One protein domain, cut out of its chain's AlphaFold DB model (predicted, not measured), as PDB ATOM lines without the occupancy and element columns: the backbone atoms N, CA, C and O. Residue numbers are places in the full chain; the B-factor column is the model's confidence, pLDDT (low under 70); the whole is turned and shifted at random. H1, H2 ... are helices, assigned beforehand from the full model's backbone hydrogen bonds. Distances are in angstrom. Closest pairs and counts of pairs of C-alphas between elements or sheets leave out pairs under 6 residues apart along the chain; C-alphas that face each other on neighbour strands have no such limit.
ATOM      1  N   LEU A 448      -4.433 -29.983 -18.201       95.06
ATOM      2  CA  LEU A 448      -4.839 -30.416 -16.856       95.06
ATOM      3  C   LEU A 448      -3.721 -30.260 -15.813       95.06
ATOM      4  O   LEU A 448      -3.974 -29.741 -14.726       95.06
ATOM      5  N   GLU A 449      -2.502 -30.712 -16.112       93.50
ATOM      6  CA  GLU A 449      -1.393 -30.646 -15.151       93.50
ATOM      7  C   GLU A 449      -0.981 -29.195 -14.854       93.50
ATOM      8  O   GLU A 449      -0.741 -28.840 -13.699       93.50
ATOM      9  N   VAL A 450      -0.980 -28.328 -15.871       93.38
ATOM     10  CA  VAL A 450      -0.699 -26.889 -15.728       93.38
ATOM     11  C   VAL A 450      -1.762 -26.214 -14.858       93.38
ATOM     12  O   VAL A 450      -1.442 -25.362 -14.024       93.38
ATOM     13  N   VAL A 451      -3.026 -26.612 -15.013       94.75
ATOM     14  CA  VAL A 451      -4.145 -26.071 -14.236       94.75
ATOM     15  C   VAL A 451      -4.101 -26.570 -12.791       94.75
ATOM     16  O   VAL A 451      -4.142 -25.732 -11.889       94.75
ATOM     17  N   GLN A 452      -3.921 -27.878 -12.557       93.75
ATOM     18  CA  GLN A 452      -3.760 -28.475 -11.217       93.75
ATOM     19  C   GLN A 452      -2.580 -27.874 -10.443       93.75
ATOM     20  O   GLN A 452      -2.687 -27.631  -9.244       93.75
ATOM     21  N   ASN A 453      -1.476 -27.565 -11.124       92.75
ATOM     22  CA  ASN A 453      -0.299 -26.941 -10.517       92.75
ATOM     23  C   ASN A 453      -0.407 -25.402 -10.401       92.75
ATOM     24  O   ASN A 453       0.597 -24.732 -10.157       92.75
ATOM     25  N   SER A 454      -1.610 -24.821 -10.532       92.31
ATOM     26  CA  SER A 454      -1.865 -23.377 -10.366       92.31
ATOM     27  C   SER A 454      -2.881 -23.045  -9.250       92.31
ATOM     28  O   SER A 454      -3.901 -22.395  -9.509       92.31
ATOM     29  N   PRO A 455      -2.630 -23.471  -7.992       89.31
ATOM     30  CA  PRO A 455      -3.579 -23.342  -6.887       89.31
ATOM     31  C   PRO A 455      -3.976 -21.894  -6.590       89.31
ATOM     32  O   PRO A 455      -3.157 -20.978  -6.628       89.31
ATOM     33  N   GLY A 456      -5.259 -21.691  -6.279       85.38
ATOM     34  CA  GLY A 456      -5.843 -20.377  -5.986       85.38
ATOM     35  C   GLY A 456      -6.149 -19.508  -7.216       85.38
ATOM     36  O   GLY A 456      -6.722 -18.431  -7.070       85.38
ATOM     37  N   THR A 457      -5.814 -19.956  -8.432       92.81
ATOM     38  CA  THR A 457      -6.221 -19.263  -9.665       92.81
ATOM     39  C   THR A 457      -7.694 -19.526 -10.009       92.81
ATOM     40  O   THR A 457      -8.264 -20.557  -9.647       92.81
ATOM     41  N   LYS A 458      -8.320 -18.622 -10.784       92.31
ATOM     42  CA  LYS A 458      -9.710 -18.795 -11.258       92.31
ATOM     43  C   LYS A 458      -9.909 -20.122 -12.001       92.31
ATOM     44  O   LYS A 458     -10.899 -20.803 -11.753       92.31
ATOM     45  N   ARG A 459      -8.973 -20.506 -12.877       92.44
ATOM     46  CA  ARG A 459      -9.025 -21.761 -13.649       92.44
ATOM     47  C   ARG A 459      -8.946 -23.008 -12.766       92.44
ATOM     48  O   ARG A 459      -9.757 -23.909 -12.935       92.44
ATOM     49  N   HIS A 460      -8.070 -23.014 -11.760       94.88
ATOM     50  CA  HIS A 460      -7.968 -24.090 -10.769       94.88
ATOM     51  C   HIS A 460      -9.272 -24.235  -9.966       94.88
ATOM     52  O   HIS A 460      -9.845 -25.320  -9.885       94.88
ATOM     53  N   ASN A 461      -9.822 -23.125  -9.460       94.69
ATOM     54  CA  ASN A 461     -11.108 -23.141  -8.756       94.69
ATOM     55  C   ASN A 461     -12.277 -23.566  -9.665       94.69
ATOM     56  O   ASN A 461     -13.217 -24.200  -9.184       94.69
ATOM     57  N   ARG A 462     -12.254 -23.222 -10.962       95.75
ATOM     58  CA  ARG A 462     -13.264 -23.658 -11.943       95.75
ATOM     59  C   ARG A 462     -13.154 -25.157 -12.233       95.75
ATOM     60  O   ARG A 462     -14.176 -25.832 -12.155       95.75
ATOM     61  N   LEU A 463     -11.952 -25.686 -12.475       97.25
ATOM     62  CA  LEU A 463     -11.700 -27.123 -12.647       97.25
ATOM     63  C   LEU A 463     -12.266 -27.931 -11.469       97.25
ATOM     64  O   LEU A 463     -13.064 -28.842 -11.670       97.25
ATOM     65  N   HIS A 464     -11.951 -27.537 -10.235       97.19
ATOM     66  CA  HIS A 464     -12.498 -28.189  -9.046       97.19
ATOM     67  C   HIS A 464     -14.031 -28.127  -8.970       97.19
ATOM     68  O   HIS A 464     -14.660 -29.120  -8.609       97.19
ATOM     69  N   GLN A 465     -14.654 -27.018  -9.385       97.06
ATOM     70  CA  GLN A 465     -16.118 -26.879  -9.446       97.06
ATOM     71  C   GLN A 465     -16.806 -27.757 -10.505       97.06
ATOM     72  O   GLN A 465     -18.028 -27.917 -10.462       97.06
ATOM     73  N   VAL A 466     -16.062 -28.368 -11.437       97.38
ATOM     74  CA  VAL A 466     -16.591 -29.446 -12.293       97.38
ATOM     75  C   VAL A 466     -16.965 -30.660 -11.432       97.38
ATOM     76  O   VAL A 466     -18.065 -31.202 -11.575       97.38
ATOM     77  N   PHE A 467     -16.084 -31.032 -10.498       97.25
ATOM     78  CA  PHE A 467     -16.169 -32.236  -9.660       97.25
ATOM     79  C   PHE A 467     -16.814 -32.006  -8.288       97.25
ATOM     80  O   PHE A 467     -17.344 -32.944  -7.692       97.25
ATOM     81  N   ASP A 468     -16.771 -30.776  -7.780       95.94
ATOM     82  CA  ASP A 468     -17.372 -30.370  -6.513       95.94
ATOM     83  C   ASP A 468     -17.900 -28.926  -6.606       95.94
ATOM     84  O   ASP A 468     -17.157 -27.967  -6.377       95.94
ATOM     85  N   PRO A 469     -19.195 -28.736  -6.924       93.44
ATOM     86  CA  PRO A 469     -19.800 -27.410  -7.097       93.44
ATOM     87  C   PRO A 469     -19.763 -26.520  -5.845       93.44
ATOM     88  O   PRO A 469     -20.076 -25.331  -5.933       93.44
ATOM     89  N   SER A 470     -19.429 -27.088  -4.681       93.06
ATOM     90  CA  SER A 470     -19.300 -26.369  -3.411       93.06
ATOM     91  C   SER A 470     -17.863 -25.933  -3.105       93.06
ATOM     92  O   SER A 470     -17.636 -25.226  -2.124       93.06
ATOM     93  N   TYR A 471     -16.888 -26.276  -3.957       94.00
ATOM     94  CA  TYR A 471     -15.468 -25.992  -3.732       94.00
ATOM     95  C   TYR A 471     -15.164 -24.512  -3.430       94.00
ATOM     96  O   TYR A 471     -14.385 -24.223  -2.530       94.00
ATOM     97  N   GLU A 472     -15.810 -23.567  -4.116       89.69
ATOM     98  CA  GLU A 472     -15.635 -22.117  -3.895       89.69
ATOM     99  C   GLU A 472     -16.192 -21.634  -2.536       89.69
ATOM    100  O   GLU A 472     -15.827 -20.570  -2.030       89.69
ATOM    101  N   GLU A 473     -17.100 -22.392  -1.923       89.81
ATOM    102  CA  GLU A 473     -17.636 -22.133  -0.582       89.81
ATOM    103  C   GLU A 473     -16.759 -22.826   0.479       89.81
ATOM    104  O   GLU A 473     -16.405 -22.207   1.483       89.81
ATOM    105  N   ILE A 474     -16.317 -24.059   0.205       90.94
ATOM    106  CA  ILE A 474     -15.414 -24.853   1.050       90.94
ATOM    107  C   ILE A 474     -14.009 -24.236   1.152       90.94
ATOM    108  O   ILE A 474     -13.425 -24.233   2.236       90.94
ATOM    109  N   SER A 475     -13.453 -23.702   0.061       90.50
ATOM    110  CA  SER A 475     -12.066 -23.213   0.003       90.50
ATOM    111  C   SER A 475     -11.790 -22.065   0.980       90.50
ATOM    112  O   SER A 475     -10.681 -21.935   1.496       90.50
ATOM    113  N   LYS A 476     -12.825 -21.294   1.333       90.56
ATOM    114  CA  LYS A 476     -12.789 -20.232   2.356       90.56
ATOM    115  C   LYS A 476     -12.505 -20.761   3.765       90.56
ATOM    116  O   LYS A 476     -12.044 -20.014   4.619       90.56
ATOM    117  N   LEU A 477     -12.752 -22.048   4.018       90.12
ATOM    118  CA  LEU A 477     -12.464 -22.707   5.294       90.12
ATOM    119  C   LEU A 477     -11.012 -23.205   5.385       90.12
ATOM    120  O   LEU A 477     -10.552 -23.534   6.477       90.12
ATOM    121  N   PHE A 478     -10.272 -23.266   4.271       92.69
ATOM    122  CA  PHE A 478      -8.946 -23.894   4.218       92.69
ATOM    123  C   PHE A 478      -7.882 -23.195   5.069       92.69
ATOM    124  O   PHE A 478      -7.027 -23.879   5.625       92.69
ATOM    125  N   GLU A 479      -7.962 -21.872   5.229       89.38
ATOM    126  CA  GLU A 479      -7.092 -21.102   6.132       89.38
ATOM    127  C   GLU A 479      -7.185 -21.605   7.586       89.38
ATOM    128  O   GLU A 479      -6.185 -21.690   8.294       89.38
ATOM    129  N   HIS A 480      -8.381 -22.029   8.001       92.31
ATOM    130  CA  HIS A 480      -8.681 -22.487   9.357       92.31
ATOM    131  C   HIS A 480      -8.620 -24.023   9.498       92.31
ATOM    132  O   HIS A 480      -8.711 -24.551  10.607       92.31
ATOM    133  N   ALA A 481      -8.471 -24.758   8.388       91.88
ATOM    134  CA  ALA A 481      -8.537 -26.219   8.341       91.88
ATOM    135  C   ALA A 481      -7.567 -26.828   7.297       91.88
ATOM    136  O   ALA A 481      -8.010 -27.449   6.327       91.88
ATOM    137  N   PRO A 482      -6.235 -26.733   7.487       89.56
ATOM    138  CA  PRO A 482      -5.255 -27.185   6.490       89.56
ATOM    139  C   PRO A 482      -5.363 -28.684   6.151       89.56
ATOM    140  O   PRO A 482      -5.334 -29.056   4.985       89.56
ATOM    141  N   ARG A 483      -5.625 -29.557   7.135       92.00
ATOM    142  CA  ARG A 483      -5.835 -30.999   6.872       92.00
ATOM    143  C   ARG A 483      -7.080 -31.290   6.021       92.00
ATOM    144  O   ARG A 483      -7.127 -32.310   5.337       92.00
ATOM    145  N   LEU A 484      -8.099 -30.425   6.083       90.69
ATOM    146  CA  LEU A 484      -9.290 -30.537   5.236       90.69
ATOM    147  C   LEU A 484      -8.947 -30.163   3.792       90.69
ATOM    148  O   LEU A 484      -9.347 -30.884   2.881       90.69
ATOM    149  N   ARG A 485      -8.158 -29.093   3.604       92.50
ATOM    150  CA  ARG A 485      -7.607 -28.708   2.301       92.50
ATOM    151  C   ARG A 485      -6.870 -29.878   1.658       92.50
ATOM    152  O   ARG A 485      -7.301 -30.334   0.607       92.50
ATOM    153  N   ASP A 486      -5.842 -30.414   2.318       92.56
ATOM    154  CA  ASP A 486      -5.006 -31.493   1.768       92.56
ATOM    155  C   ASP A 486      -5.842 -32.711   1.330       92.56
ATOM    156  O   ASP A 486      -5.629 -33.286   0.261       92.56
ATOM    157  N   SER A 487      -6.843 -33.082   2.139       94.94
ATOM    158  CA  SER A 487      -7.762 -34.190   1.853       94.94
ATOM    159  C   SER A 487      -8.660 -33.930   0.634       94.94
ATOM    160  O   SER A 487      -8.862 -34.825  -0.195       94.94
ATOM    161  N   ILE A 488      -9.188 -32.708   0.500       94.75
ATOM    162  CA  ILE A 488     -10.083 -32.322  -0.599       94.75
ATOM    163  C   ILE A 488      -9.302 -32.138  -1.900       94.75
ATOM    164  O   ILE A 488      -9.666 -32.763  -2.893       94.75
ATOM    165  N   GLU A 489      -8.204 -31.382  -1.883       94.62
ATOM    166  CA  GLU A 489      -7.294 -31.184  -3.024       94.62
ATOM    167  C   GLU A 489      -6.851 -32.548  -3.586       94.62
ATOM    168  O   GLU A 489      -7.057 -32.859  -4.762       94.62
ATOM    169  N   ALA A 490      -6.353 -33.446  -2.723       95.19
ATOM    170  CA  ALA A 490      -5.922 -34.776  -3.141       95.19
ATOM    171  C   ALA A 490      -7.072 -35.649  -3.680       95.19
ATOM    172  O   ALA A 490      -6.832 -36.508  -4.533       95.19
ATOM    173  N   ARG A 491      -8.316 -35.473  -3.204       97.06
ATOM    174  CA  ARG A 491      -9.497 -36.164  -3.755       97.06
ATOM    175  C   ARG A 491      -9.842 -35.642  -5.146       97.06
ATOM    176  O   ARG A 491      -9.982 -36.456  -6.057       97.06
ATOM    177  N   LEU A 492      -9.982 -34.329  -5.303       97.56
ATOM    178  CA  LEU A 492     -10.405 -33.697  -6.555       97.56
ATOM    179  C   LEU A 492      -9.392 -33.962  -7.665       97.56
ATOM    180  O   LEU A 492      -9.753 -34.519  -8.701       97.56
ATOM    181  N   GLN A 493      -8.104 -33.770  -7.378       96.44
ATOM    182  CA  GLN A 493      -7.052 -34.051  -8.346       96.44
ATOM    183  C   GLN A 493      -7.013 -35.516  -8.823       96.44
ATOM    184  O   GLN A 493      -6.617 -35.787  -9.961       96.44
ATOM    185  N   ARG A 494      -7.407 -36.488  -7.980       97.44
ATOM    186  CA  ARG A 494      -7.549 -37.898  -8.396       97.44
ATOM    187  C   ARG A 494      -8.744 -38.107  -9.327       97.44
ATOM    188  O   ARG A 494      -8.616 -38.884 -10.270       97.44
ATOM    189  N   LEU A 495      -9.872 -37.440  -9.080       97.81
ATOM    190  CA  LEU A 495     -11.068 -37.522  -9.927       97.81
ATOM    191  C   LEU A 495     -10.819 -36.889 -11.303       97.81
ATOM    192  O   LEU A 495     -11.103 -37.512 -12.325       97.81
ATOM    193  N   GLU A 496     -10.200 -35.710 -11.321       97.94
ATOM    194  CA  GLU A 496      -9.791 -34.981 -12.527       97.94
ATOM    195  C   GLU A 496      -8.847 -35.808 -13.401       97.94
ATOM    196  O   GLU A 496      -9.153 -36.082 -14.561       97.94
ATOM    197  N   ARG A 497      -7.742 -36.305 -12.820       97.38
ATOM    198  CA  ARG A 497      -6.805 -37.199 -13.524       97.38
ATOM    199  C   ARG A 497      -7.475 -38.502 -13.969       97.38
ATOM    200  O   ARG A 497      -7.046 -39.077 -14.964       97.38
ATOM    201  N   GLY A 498      -8.509 -38.962 -13.264       97.88
ATOM    202  CA  GLY A 498      -9.323 -40.113 -13.652       97.88
ATOM    203  C   GLY A 498     -10.120 -39.869 -14.936       97.88
ATOM    204  O   GLY A 498      -9.995 -40.646 -15.879       97.88
ATOM    205  N   GLN A 499     -10.893 -38.778 -15.003       97.62
ATOM    206  CA  GLN A 499     -11.688 -38.452 -16.197       97.62
ATOM    207  C   GLN A 499     -10.817 -38.046 -17.387       97.62
ATOM    208  O   GLN A 499     -11.097 -38.450 -18.513       97.62
ATOM    209  N   TRP A 500      -9.730 -37.312 -17.148       96.88
ATOM    210  CA  TRP A 500      -8.780 -36.936 -18.194       96.88
ATOM    211  C   TRP A 500      -8.095 -38.155 -18.823       96.88
ATOM    212  O   TRP A 500      -8.150 -38.320 -20.038       96.88
ATOM    213  N   LYS A 501      -7.573 -39.094 -18.015       96.56
ATOM    214  CA  LYS A 501      -7.019 -40.366 -18.527       96.56
ATOM    215  C   LYS A 501      -8.052 -41.238 -19.246       96.56
ATOM    216  O   LYS A 501      -7.671 -42.068 -20.062       96.56
ATOM    217  N   ALA A 502      -9.337 -41.073 -18.936       96.12
ATOM    218  CA  ALA A 502     -10.433 -41.753 -19.621       96.12
ATOM    219  C   ALA A 502     -10.893 -41.042 -20.912       96.12
ATOM    220  O   ALA A 502     -11.802 -41.550 -21.566       96.12
ATOM    221  N   GLY A 503     -10.318 -39.882 -21.262       95.44
ATOM    222  CA  GLY A 503     -10.734 -39.070 -22.411       95.44
ATOM    223  C   GLY A 503     -12.106 -38.405 -22.241       95.44
ATOM    224  O   GLY A 503     -12.806 -38.205 -23.226       95.44
TER     225      GLY A 503
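Overview. This is residues 448 to 503 of the 627 residues of an uncharacterized protein of Candida auris (UniProt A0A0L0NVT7). One long helix, H4, makes the longest axis, and three shorter helices lie over one side of it. Among these, H2 crosses H4 and packs on both H1 and H3, while H3 runs beside the first part of H4 in the opposite direction. The printed part has 56 residues with four named helices, in the order H1, H2, H3, H4, and no named strand; the class is all helix. It is compact, with a radius of gyration of the C-alphas of 10.9 A, and elongated in outline, spanning 36 by 20 by 19 A.

Along the chain. H1 holds residues 448 to 452 and begins at C-alpha 448 (-4.839, -30.416, -16.856). H2 holds residues 458 to 467 and is 15.0 A long from first to last C-alpha. H3 holds residues 471 to 477 and is 10.1 A long. H4 holds residues 482 to 501, is 28.3 A long, and runs from C-alpha 482 (-5.255, -27.185, 6.490) to C-alpha 501 (-7.019, -40.366, -18.527).

Arrangement. H2 is the hub, touching three helices. It touches H1, with the closest C-alphas, Val 451 and His 460, 5.5 A apart. It touches H3 at Gln 465 and Tyr 471, the closest C-alphas, 5.8 A apart; they run opposite ways at a steep tilt of 69.9 degrees, only just short of about perpendicular. H2 touches H4, whose residues 492 to 496 alone take part, about perpendicular at 75 degrees; the closest C-alphas, His 464 and Leu 492, are 6.4 A apart. H1 and H4 only just touch, with 3 pairs of C-alphas within 8 A, through residues 493 to 500 of H4 alone; the closest C-alphas, Gln 452 and Gln 493, are 7.1 A apart. H3 and H4 are close but not clearly touching, the closest C-alphas, Ser 475 and Arg 485, being 7.4 A apart, at a shallow tilt of 20 degrees, opposite ways. H1 and H3 are apart. In H1 and H4 every O i to N i+4 pair is within hydrogen-bond range; in H2 5 of 6 are, and in H3 1 of 3, beside 2 of 4 O i to N i+3 pairs.

Size, cuts and confidence. The two C-alphas farthest apart, His 480 and Gly 503, are 35.9 A from each other. The printed part has no cut, and the three links between helices are tight. The mean pLDDT of the printed part is 94.0, and no printed residue is under 70.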